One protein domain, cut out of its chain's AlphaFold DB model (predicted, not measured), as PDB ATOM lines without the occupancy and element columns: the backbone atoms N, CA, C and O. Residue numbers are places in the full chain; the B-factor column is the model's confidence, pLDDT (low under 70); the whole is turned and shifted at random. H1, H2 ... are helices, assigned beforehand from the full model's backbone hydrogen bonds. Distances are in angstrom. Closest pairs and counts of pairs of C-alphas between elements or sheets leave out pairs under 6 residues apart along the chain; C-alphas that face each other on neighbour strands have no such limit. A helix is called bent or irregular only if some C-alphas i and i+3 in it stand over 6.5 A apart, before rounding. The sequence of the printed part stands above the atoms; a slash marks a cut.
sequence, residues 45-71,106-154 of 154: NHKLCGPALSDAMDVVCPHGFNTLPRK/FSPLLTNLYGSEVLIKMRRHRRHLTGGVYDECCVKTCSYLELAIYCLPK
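AT A GLANCE: This is residues 45 to 71 and 106 to 154 of the 154 residues of the protein "Probable insulin-like peptide 1" of Drosophila melanogaster (UniProt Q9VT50). A small head of three short helices, H1, H3 and H4, whose centres make a triangle, has one long kinked helix, H2, reaching away from it as an arm. H2 comes near the head at its H3 end, and at its far end, near residue 115, it turns sharply, with a kink of 107 degrees. The printed part has 76 residues with four named helices in the order H1, H2, H3, H4 and no named strand, and its class is all helix. By its radius of gyration of the C-alphas, 13.1 A, the whole is compact; the C-alphas span 39 by 28 by 24 A, and the arm makes the length.

IN THESE COORDINATES: Begin with the longest helix, H2, residues 108 to 128: find C-alpha 108 at (58.134, -61.567, 124.661), and from there the helix runs 23.3 A to C-alpha 128 at (76.329, -67.399, 138.075). Look at its kink and you will find it irregular, with C-alphas 113 and 116 standing 9.0 A apart. Further along, H3 takes residues 133 to 139 and measures 9.3 A; it is neither bent nor irregular, but only just: C-alphas 136 and 139 are 6.0 A apart. H4 takes residues 144 to 148 and ends at C-alpha 148, (77.954, -47.025, 137.211). Go back before the cut for H1, residues 51 to 60, which runs 14.2 A.

HOW THE PARTS SIT: Start from H2, which touches no helix. It is close to H3 but not clearly touching, and the closest C-alphas, those of Arg 127 and Tyr 134, are 6.2 A apart. The line of H2 is a rough one; it stands to that of H3 at a steep tilt of 54 degrees, the same way. H2 is apart from H1 and from H4. In the head, H1 and H3 only just touch, with 3 pairs of C-alphas within 8 A, the closest being those of Leu 53 and Cys 137 at 7.5 A; they run opposite ways at a steep tilt of 42 degrees. H1 touches H4, and there the closest C-alphas are those of Val 60 and Ala 148, 6.3 A apart. H3 and H4 are close but not clearly touching, with the C-alphas of Val 133 and Leu 147 closest at 7.3 A. In H1 and H4 every O i to N i+4 pair is within hydrogen-bond range; in H2 it is 13 of 17 and in H3 2 of 3.

THE WHOLE: The two C-alphas farthest apart are those of Asn 45 and Leu 113, at 39.8 A. Residues 72 to 105 are not printed, and across this cut, in the link from H1 to H2, C-alphas 71 and 106 are 24.9 A apart. The links from H2 to H3 and from H3 to H4 are tight. The mean pLDDT of the printed part is 77.6; look for values under 70 at residues 69 to 71, 106 to 115 and 117 to 131.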
ATOM      1  N   ASN A  45      78.144 -48.050 150.918       82.51
ATOM      2  CA  ASN A  45      78.310 -49.434 150.499       82.51
ATOM      3  C   ASN A  45      77.080 -50.233 150.922       82.51
ATOM      4  O   ASN A  45      76.738 -50.280 152.104       82.51
ATOM      5  N   HIS A  46      76.412 -50.859 149.964       84.46
ATOM      6  CA  HIS A  46      75.149 -51.545 150.181       84.46
ATOM      7  C   HIS A  46      75.176 -52.902 149.470       84.46
ATOM      8  O   HIS A  46      75.849 -53.078 148.455       84.46
ATOM      9  N   LYS A  47      74.500 -53.898 150.056       90.61
ATOM     10  CA  LYS A  47      74.303 -55.205 149.420       90.61
ATOM     11  C   LYS A  47      72.934 -55.225 148.763       90.61
ATOM     12  O   LYS A  47      71.930 -55.042 149.450       90.61
ATOM     13  N   LEU A  48      72.893 -55.474 147.462       86.71
ATOM     14  CA  LEU A  48      71.663 -55.574 146.687       86.71
ATOM     15  C   LEU A  48      71.605 -56.898 145.962       86.71
ATOM     16  O   LEU A  48      72.466 -57.232 145.155       86.71
ATOM     17  N   CYS A  49      70.520 -57.618 146.200       87.98
ATOM     18  CA  CYS A  49      70.272 -58.902 145.582       87.98
ATOM     19  C   CYS A  49      68.920 -58.901 144.877       87.98
ATOM     20  O   CYS A  49      67.943 -58.325 145.358       87.98
ATOM     21  N   GLY A  50      68.848 -59.609 143.752       84.58
ATOM     22  CA  GLY A  50      67.585 -59.853 143.061       84.58
ATOM     23  C   GLY A  50      66.944 -58.566 142.514       84.58
ATOM     24  O   GLY A  50      67.646 -57.793 141.859       84.58
ATOM     25  N   PRO A  51      65.632 -58.343 142.735       85.77
ATOM     26  CA  PRO A  51      64.924 -57.171 142.214       85.77
ATOM     27  C   PRO A  51      65.545 -55.848 142.658       85.77
ATOM     28  O   PRO A  51      65.756 -54.987 141.820       85.77
ATOM     29  N   ALA A  52      65.980 -55.738 143.917       86.39
ATOM     30  CA  ALA A  52      66.575 -54.506 144.438       86.39
ATOM     31  C   ALA A  52      67.851 -54.087 143.686       86.39
ATOM     32  O   ALA A  52      68.114 -52.899 143.528       86.39
ATOM     33  N   LEU A  53      68.634 -55.055 143.191       86.13
ATOM     34  CA  LEU A  53      69.787 -54.766 142.337       86.13
ATOM     35  C   LEU A  53      69.353 -54.286 140.951       86.13
ATOM     36  O   LEU A  53      69.968 -53.382 140.404       86.13
ATOM     37  N   SER A  54      68.297 -54.884 140.395       85.04
ATOM     38  CA  SER A  54      67.769 -54.485 139.084       85.04
ATOM     39  C   SER A  54      67.187 -53.071 139.147       85.04
ATOM     40  O   SER A  54      67.548 -52.238 138.327       85.04
ATOM     41  N   ASP A  55      66.413 -52.764 140.188       87.88
ATOM     42  CA  ASP A  55      65.837 -51.437 140.410       87.88
ATOM     43  C   ASP A  55      66.932 -50.375 140.595       87.88
ATOM     44  O   ASP A  55      66.850 -49.275 140.053       87.88
ATOM     45  N   ALA A  56      67.994 -50.708 141.333       88.49
ATOM     46  CA  ALA A  56      69.135 -49.820 141.495       88.49
ATOM     47  C   ALA A  56      69.863 -49.557 140.172       88.49
ATOM     48  O   ALA A  56      70.195 -48.411 139.874       88.49
ATOM     49  N   MET A  57      70.082 -50.600 139.371       86.30
ATOM     50  CA  MET A  57      70.689 -50.484 138.044       86.30
ATOM     51  C   MET A  57      69.843 -49.627 137.104       86.30
ATOM     52  O   MET A  57      70.401 -48.798 136.394       86.30
ATOM     53  N   ASP A  58      68.520 -49.773 137.131       86.90
ATOM     54  CA  ASP A  58      67.607 -48.984 136.297       86.90
ATOM     55  C   ASP A  58      67.632 -47.492 136.680       86.90
ATOM     56  O   ASP A  58      67.479 -46.620 135.824       86.90
ATOM     57  N   VAL A  59      67.886 -47.178 137.958       87.66
ATOM     58  CA  VAL A  59      68.068 -45.797 138.439       87.66
ATOM     59  C   VAL A  59      69.442 -45.232 138.071       87.66
ATOM     60  O   VAL A  59      69.543 -44.063 137.698       87.66
ATOM     61  N   VAL A  60      70.504 -46.033 138.183       88.69
ATOM     62  CA  VAL A  60      71.885 -45.596 137.905       88.69
ATOM     63  C   VAL A  60      72.145 -45.495 136.396       88.69
ATOM     64  O   VAL A  60      72.833 -44.580 135.941       88.69
ATOM     65  N   CYS A  61      71.584 -46.419 135.613       89.13
ATOM     66  CA  CYS A  61      71.857 -46.610 134.195       89.13
ATOM     67  C   CYS A  61      70.595 -46.371 133.342       89.13
ATOM     68  O   CYS A  61      69.942 -47.329 132.923       89.13
ATOM     69  N   PRO A  62      70.269 -45.113 132.985       85.55
ATOM     70  CA  PRO A  62      69.065 -44.793 132.206       85.55
ATOM     71  C   PRO A  62      69.051 -45.396 130.791       85.55
ATOM     72  O   PRO A  62      67.999 -45.480 130.164       85.55
ATOM     73  N   HIS A  63      70.211 -45.813 130.279       84.74
ATOM     74  CA  HIS A  63      70.372 -46.434 128.958       84.74
ATOM     75  C   HIS A  63      70.498 -47.963 129.025       84.74
ATOM     76  O   HIS A  63      70.787 -48.605 128.018       84.74
ATOM     77  N   GLY A  64      70.282 -48.552 130.205       83.52
ATOM     78  CA  GLY A  64      70.517 -49.966 130.466       83.52
ATOM     79  C   GLY A  64      71.950 -50.264 130.910       83.52
ATOM     80  O   GLY A  64      72.835 -49.405 130.901       83.52
ATOM     81  N   PHE A  65      72.166 -51.508 131.326       85.01
ATOM     82  CA  PHE A  65      73.415 -51.978 131.918       85.01
ATOM     83  C   PHE A  65      73.786 -53.369 131.392       85.01
ATOM     84  O   PHE A  65      72.917 -54.158 131.009       85.01
ATOM     85  N   ASN A  66      75.081 -53.688 131.395       82.12
ATOM     86  CA  ASN A  66      75.561 -55.053 131.204       82.12
ATOM     87  C   ASN A  66      75.739 -55.729 132.572       82.12
ATOM     88  O   ASN A  66      76.044 -55.076 133.559       82.12
ATOM     89  N   THR A  67      75.551 -57.042 132.670       75.85
ATOM     90  CA  THR A  67      75.813 -57.776 133.921       75.85
ATOM     91  C   THR A  67      77.298 -58.020 134.156       75.85
ATOM     92  O   THR A  67      77.686 -58.331 135.278       75.85
ATOM     93  N   LEU A  68      78.104 -57.920 133.099       74.50
ATOM     94  CA  LEU A  68      79.553 -58.050 133.123       74.50
ATOM     95  C   LEU A  68      80.166 -56.655 132.991       74.50
ATOM     96  O   LEU A  68      79.695 -55.871 132.159       74.50
ATOM     97  N   PRO A  69      81.188 -56.318 133.793       65.86
ATOM     98  CA  PRO A  69      81.850 -55.039 133.637       65.86
ATOM     99  C   PRO A  69      82.544 -55.056 132.275       65.86
ATOM    100  O   PRO A  69      83.121 -56.075 131.883       65.86
ATOM    101  N   ARG A  70      82.503 -53.946 131.532       63.86
ATOM    102  CA  ARG A  70      83.313 -53.862 130.315       63.86
ATOM    103  C   ARG A  70      84.774 -54.014 130.729       63.86
ATOM    104  O   ARG A  70      85.283 -53.186 131.490       63.86
ATOM    105  N   LYS A  71      85.445 -55.069 130.250       57.85
ATOM    106  CA  LYS A  71      86.909 -55.145 130.292       57.85
ATOM    107  C   LYS A  71      87.381 -53.834 129.667       57.85
ATOM    108  O   LYS A  71      86.981 -53.522 128.548       57.85
ATOM    109  N   PHE A 106      63.858 -58.480 128.133       55.47
ATOM    110  CA  PHE A 106      62.397 -58.679 128.227       55.47
ATOM    111  C   PHE A 106      61.532 -58.764 126.951       55.47
ATOM    112  O   PHE A 106      60.309 -58.702 127.067       55.47
ATOM    113  N   SER A 107      62.071 -58.990 125.747       55.76
ATOM    114  CA  SER A 107      61.193 -59.145 124.572       55.76
ATOM    115  C   SER A 107      60.359 -60.448 124.634       55.76
ATOM    116  O   SER A 107      60.942 -61.536 124.629       55.76
ATOM    117  N   PRO A 108      59.009 -60.386 124.603       63.91
ATOM    118  CA  PRO A 108      58.134 -61.567 124.661       63.91
ATOM    119  C   PRO A 108      58.319 -62.533 123.478       63.91
ATOM    120  O   PRO A 108      57.939 -63.699 123.562       63.91
ATOM    121  N   LEU A 109      58.958 -62.078 122.395       64.95
ATOM    122  CA  LEU A 109      59.309 -62.909 121.244       64.95
ATOM    123  C   LEU A 109      60.308 -64.014 121.601       64.95
ATOM    124  O   LEU A 109      60.154 -65.140 121.135       64.95
ATOM    125  N   LEU A 110      61.290 -63.739 122.465       63.59
ATOM    126  CA  LEU A 110      62.285 -64.749 122.835       63.59
ATOM    127  C   LEU A 110      61.691 -65.831 123.739       63.59
ATOM    128  O   LEU A 110      62.109 -66.983 123.666       63.59
ATOM    129  N   THR A 111      60.672 -65.487 124.534       65.02
ATOM    130  CA  THR A 111      59.928 -66.459 125.348       65.02
ATOM    131  C   THR A 111      59.194 -67.457 124.467       65.02
ATOM    132  O   THR A 111      59.118 -68.634 124.809       65.02
ATOM    133  N   ASN A 112      58.691 -66.991 123.322       67.10
ATOM    134  CA  ASN A 112      57.985 -67.830 122.362       67.10
ATOM    135  C   ASN A 112      58.950 -68.658 121.494       67.10
ATOM    136  O   ASN A 112      58.633 -69.785 121.138       67.10
ATOM    137  N   LEU A 113      60.138 -68.122 121.183       68.50
ATOM    138  CA  LEU A 113      61.119 -68.786 120.315       68.50
ATOM    139  C   LEU A 113      61.970 -69.839 121.043       68.50
ATOM    140  O   LEU A 113      62.220 -70.908 120.498       68.50
ATOM    141  N   TYR A 114      62.418 -69.541 122.266       68.82
ATOM    142  CA  TYR A 114      63.336 -70.399 123.027       68.82
ATOM    143  C   TYR A 114      62.661 -71.132 124.194       68.82
ATOM    144  O   TYR A 114      63.271 -71.994 124.821       68.82
ATOM    145  N   GLY A 115      61.400 -70.815 124.494       67.43
ATOM    146  CA  GLY A 115      60.699 -71.330 125.663       67.43
ATOM    147  C   GLY A 115      61.131 -70.635 126.957       67.43
ATOM    148  O   GLY A 115      62.268 -70.180 127.125       67.43
ATOM    149  N   SER A 116      60.207 -70.555 127.916       71.59
ATOM    150  CA  SER A 116      60.463 -69.946 129.227       71.59
ATOM    151  C   SER A 116      61.624 -70.619 129.963       71.59
ATOM    152  O   SER A 116      62.383 -69.946 130.654       71.59
ATOM    153  N   GLU A 117      61.811 -71.925 129.783       68.81
ATOM    154  CA  GLU A 117      62.861 -72.698 130.442       68.81
ATOM    155  C   GLU A 117      64.271 -72.264 130.022       68.81
ATOM    156  O   GLU A 117      65.125 -72.046 130.885       68.81
ATOM    157  N   VAL A 118      64.511 -72.064 128.721       66.95
ATOM    158  CA  VAL A 118      65.815 -71.605 128.216       66.95
ATOM    159  C   VAL A 118      66.090 -70.186 128.692       66.95
ATOM    160  O   VAL A 118      67.195 -69.908 129.152       66.95
ATOM    161  N   LEU A 119      65.081 -69.310 128.693       68.52
ATOM    162  CA  LEU A 119      65.231 -67.960 129.238       68.52
ATOM    163  C   LEU A 119      65.522 -67.969 130.741       68.52
ATOM    164  O   LEU A 119      66.384 -67.222 131.205       68.52
ATOM    165  N   ILE A 120      64.848 -68.825 131.513       65.81
ATOM    166  CA  ILE A 120      65.104 -68.982 132.950       65.81
ATOM    167  C   ILE A 120      66.524 -69.514 133.174       65.81
ATOM    168  O   ILE A 120      67.237 -68.999 134.043       65.81
ATOM    169  N   LYS A 121      66.963 -70.498 132.380       67.79
ATOM    170  CA  LYS A 121      68.314 -71.066 132.447       67.79
ATOM    171  C   LYS A 121      69.368 -70.028 132.086       67.79
ATOM    172  O   LYS A 121      70.317 -69.867 132.845       67.79
ATOM    173  N   MET A 122      69.174 -69.274 131.010       65.90
ATOM    174  CA  MET A 122      70.073 -68.204 130.581       65.90
ATOM    175  C   MET A 122      70.135 -67.081 131.624       65.90
ATOM    176  O   MET A 122      71.218 -66.616 131.973       65.90
ATOM    177  N   ARG A 123      68.997 -66.726 132.236       64.39
ATOM    178  CA  ARG A 123      68.926 -65.773 133.358       64.39
ATOM    179  C   ARG A 123      69.633 -66.286 134.612       64.39
ATOM    180  O   ARG A 123      70.158 -65.489 135.385       64.39
ATOM    181  N   ARG A 124      69.597 -67.593 134.884       61.73
ATOM    182  CA  ARG A 124      70.345 -68.199 135.997       61.73
ATOM    183  C   ARG A 124      71.839 -68.227 135.670       61.73
ATOM    184  O   ARG A 124      72.620 -67.777 136.491       61.73
ATOM    185  N   HIS A 125      72.219 -68.650 134.470       62.18
ATOM    186  CA  HIS A 125      73.611 -68.692 134.027       62.18
ATOM    187  C   HIS A 125      74.264 -67.307 134.066       62.18
ATOM    188  O   HIS A 125      75.334 -67.158 134.634       62.18
ATOM    189  N   ARG A 126      73.569 -66.260 133.596       61.15
ATOM    190  CA  ARG A 126      74.062 -64.873 133.651       61.15
ATOM    191  C   ARG A 126      74.249 -64.343 135.081       61.15
ATOM    192  O   ARG A 126      75.032 -63.430 135.283       61.15
ATOM    193  N   ARG A 127      73.548 -64.914 136.070       60.73
ATOM    194  CA  ARG A 127      73.739 -64.604 137.500       60.73
ATOM    195  C   ARG A 127      74.876 -65.393 138.153       60.73
ATOM    196  O   ARG A 127      75.337 -64.980 139.203       60.73
ATOM    197  N   HIS A 128      75.273 -66.520 137.566       59.58
ATOM    198  CA  HIS A 128      76.329 -67.399 138.075       59.58
ATOM    199  C   HIS A 128      77.631 -67.308 137.275       59.58
ATOM    200  O   HIS A 128      78.581 -68.014 137.602       59.58
ATOM    201  N   LEU A 129      77.677 -66.487 136.219       61.75
ATOM    202  CA  LEU A 129      78.921 -66.212 135.522       61.75
ATOM    203  C   LEU A 129      79.838 -65.501 136.515       61.75
ATOM    204  O   LEU A 129      79.493 -64.432 137.009       61.75
ATOM    205  N   THR A 130      80.939 -66.163 136.859       62.62
ATOM    206  CA  THR A 130      81.896 -65.709 137.864       62.62
ATOM    207  C   THR A 130      82.448 -64.350 137.460       62.62
ATOM    208  O   THR A 130      83.116 -64.236 136.432       62.62
ATOM    209  N   GLY A 131      82.176 -63.335 138.272       68.08
ATOM    210  CA  GLY A 131      82.470 -61.948 137.951       68.08
ATOM    211  C   GLY A 131      81.284 -61.278 137.265       68.08
ATOM    212  O   GLY A 131      80.837 -61.671 136.193       68.08
ATOM    213  N   GLY A 132      80.776 -60.224 137.894       81.94
ATOM    214  CA  GLY A 132      79.656 -59.447 137.393       81.94
ATOM    215  C   GLY A 132      79.025 -58.614 138.494       81.94
ATOM    216  O   GLY A 132      79.404 -58.692 139.665       81.94
ATOM    217  N   VAL A 133      78.002 -57.854 138.124       85.10
ATOM    218  CA  VAL A 133      77.286 -56.987 139.062       85.10
ATOM    219  C   VAL A 133      76.672 -57.782 140.220       85.10
ATOM    220  O   VAL A 133      76.596 -57.295 141.342       85.10
ATOM    221  N   TYR A 134      76.274 -59.037 139.982       86.48
ATOM    222  CA  TYR A 134      75.739 -59.900 141.032       86.48
ATOM    223  C   TYR A 134      76.800 -60.245 142.085       86.48
ATOM    224  O   TYR A 134      76.543 -60.106 143.279       86.48
ATOM    225  N   ASP A 135      78.004 -60.634 141.680       85.15
ATOM    226  CA  ASP A 135      79.055 -60.991 142.634       85.15
ATOM    227  C   ASP A 135      79.562 -59.759 143.401       85.15
ATOM    228  O   ASP A 135      79.764 -59.808 144.616       85.15
ATOM    229  N   GLU A 136      79.682 -58.614 142.730       86.04
ATOM    230  CA  GLU A 136      80.185 -57.393 143.366       86.04
ATOM    231  C   GLU A 136      79.135 -56.692 144.248       86.04
ATOM    232  O   GLU A 136      79.487 -56.134 145.284       86.04
ATOM    233  N   CYS A 137      77.843 -56.758 143.908       88.80
ATOM    234  CA  CYS A 137      76.793 -56.064 144.666       88.80
ATOM    235  C   CYS A 137      75.896 -56.954 145.529       88.80
ATOM    236  O   CYS A 137      75.349 -56.469 146.517       88.80
ATOM    237  N   CYS A 138      75.688 -58.224 145.171       89.41
ATOM    238  CA  CYS A 138      74.873 -59.139 145.977       89.41
ATOM    239  C   CYS A 138      75.741 -59.946 146.943       89.41
ATOM    240  O   CYS A 138      75.416 -60.054 148.130       89.41
ATOM    241  N   VAL A 139      76.856 -60.502 146.458       88.19
ATOM    242  CA  VAL A 139      77.773 -61.275 147.309       88.19
ATOM    243  C   VAL A 139      78.623 -60.327 148.160       88.19
ATOM    244  O   VAL A 139      78.664 -60.471 149.389       88.19
ATOM    245  N   LYS A 140      79.238 -59.313 147.544       87.71
ATOM    246  CA  LYS A 140      79.963 -58.233 148.233       87.71
ATOM    247  C   LYS A 140      79.072 -56.998 148.432       87.71
ATOM    248  O   LYS A 140      77.928 -56.963 147.994       87.71
ATOM    249  N   THR A 141      79.552 -56.030 149.210       88.37
ATOM    250  CA  THR A 141      78.941 -54.692 149.269       88.37
ATOM    251  C   THR A 141      79.502 -53.852 148.139       88.37
ATOM    252  O   THR A 141      80.723 -53.822 148.005       88.37
ATOM    253  N   CYS A 142      78.652 -53.110 147.440       88.08
ATOM    254  CA  CYS A 142      79.097 -52.201 146.396       88.08
ATOM    255  C   CYS A 142      78.634 -50.762 146.639       88.08
ATOM    256  O   CYS A 142      77.695 -50.494 147.396       88.08
ATOM    257  N   SER A 143      79.326 -49.831 146.003       88.80
ATOM    258  CA  SER A 143      79.063 -48.398 145.992       88.80
ATOM    259  C   SER A 143      78.367 -47.981 144.698       88.80
ATOM    260  O   SER A 143      78.479 -48.645 143.671       88.80
ATOM    261  N   TYR A 144      77.704 -46.824 144.706       87.89
ATOM    262  CA  TYR A 144      77.075 -46.258 143.504       87.89
ATOM    263  C   TYR A 144      78.036 -46.170 142.296       87.89
ATOM    264  O   TYR A 144      77.632 -46.392 141.157       87.89
ATOM    265  N   LEU A 145      79.323 -45.890 142.537       87.38
ATOM    266  CA  LEU A 145      80.343 -45.813 141.484       87.38
ATOM    267  C   LEU A 145      80.612 -47.177 140.833       87.38
ATOM    268  O   LEU A 145      80.813 -47.246 139.623       87.38
ATOM    269  N   GLU A 146      80.571 -48.256 141.614       87.52
ATOM    270  CA  GLU A 146      80.709 -49.626 141.110       87.52
ATOM    271  C   GLU A 146      79.458 -50.106 140.375       87.52
ATOM    272  O   GLU A 146      79.558 -50.991 139.538       87.52
ATOM    273  N   LEU A 147      78.283 -49.525 140.626       86.59
ATOM    274  CA  LEU A 147      77.121 -49.770 139.769       86.59
ATOM    275  C   LEU A 147      77.306 -49.075 138.409       86.59
ATOM    276  O   LEU A 147      77.027 -49.657 137.364       86.59
ATOM    277  N   ALA A 148      77.834 -47.847 138.412       86.81
ATOM    278  CA  ALA A 148      77.954 -47.025 137.211       86.81
ATOM    279  C   ALA A 148      78.903 -47.601 136.141       86.81
ATOM    280  O   ALA A 148      78.712 -47.333 134.955       86.81
ATOM    281  N   ILE A 149      79.892 -48.425 136.519       86.80
ATOM    282  CA  ILE A 149      80.798 -49.082 135.552       86.80
ATOM    283  C   ILE A 149      80.089 -50.105 134.651       86.80
ATOM    284  O   ILE A 149      80.635 -50.490 133.617       86.80
ATOM    285  N   TYR A 150      78.889 -50.548 135.035       87.55
ATOM    286  CA  TYR A 150      78.073 -51.483 134.265       87.55
ATOM    287  C   TYR A 150      77.122 -50.779 133.293       87.55
ATOM    288  O   TYR A 150      76.540 -51.443 132.432       87.55
ATOM    289  N   CYS A 151      76.955 -49.458 133.402       89.45
ATOM    290  CA  CYS A 151      76.068 -48.711 132.522       89.45
ATOM    291  C   CYS A 151      76.559 -48.739 131.072       89.45
ATOM    292  O   CYS A 151      77.755 -48.645 130.786       89.45
ATOM    293  N   LEU A 152      75.611 -48.829 130.142       84.84
ATOM    294  CA  LEU A 152      75.902 -48.699 128.722       84.84
ATOM    295  C   LEU A 152      76.251 -47.237 128.380       84.84
ATOM    296  O   LEU A 152      75.685 -46.313 128.976       84.84
ATOM    297  N   PRO A 153      77.185 -47.010 127.438       81.59
ATOM    298  CA  PRO A 153      77.446 -45.673 126.923       81.59
ATOM    299  C   PRO A 153      76.189 -45.102 126.247       81.59
ATOM    300  O   PRO A 153      75.347 -45.857 125.760       81.59
ATOM    301  N   LYS A 154      76.078 -43.770 126.251       76.06
ATOM    302  CA  LYS A 154      75.023 -43.029 125.547       76.06
ATOM    303  C   LYS A 154      75.138 -43.150 124.034       76.06
ATOM    304  O   LYS A 154      76.291 -43.222 123.555       76.06
TER     305      LYS A 154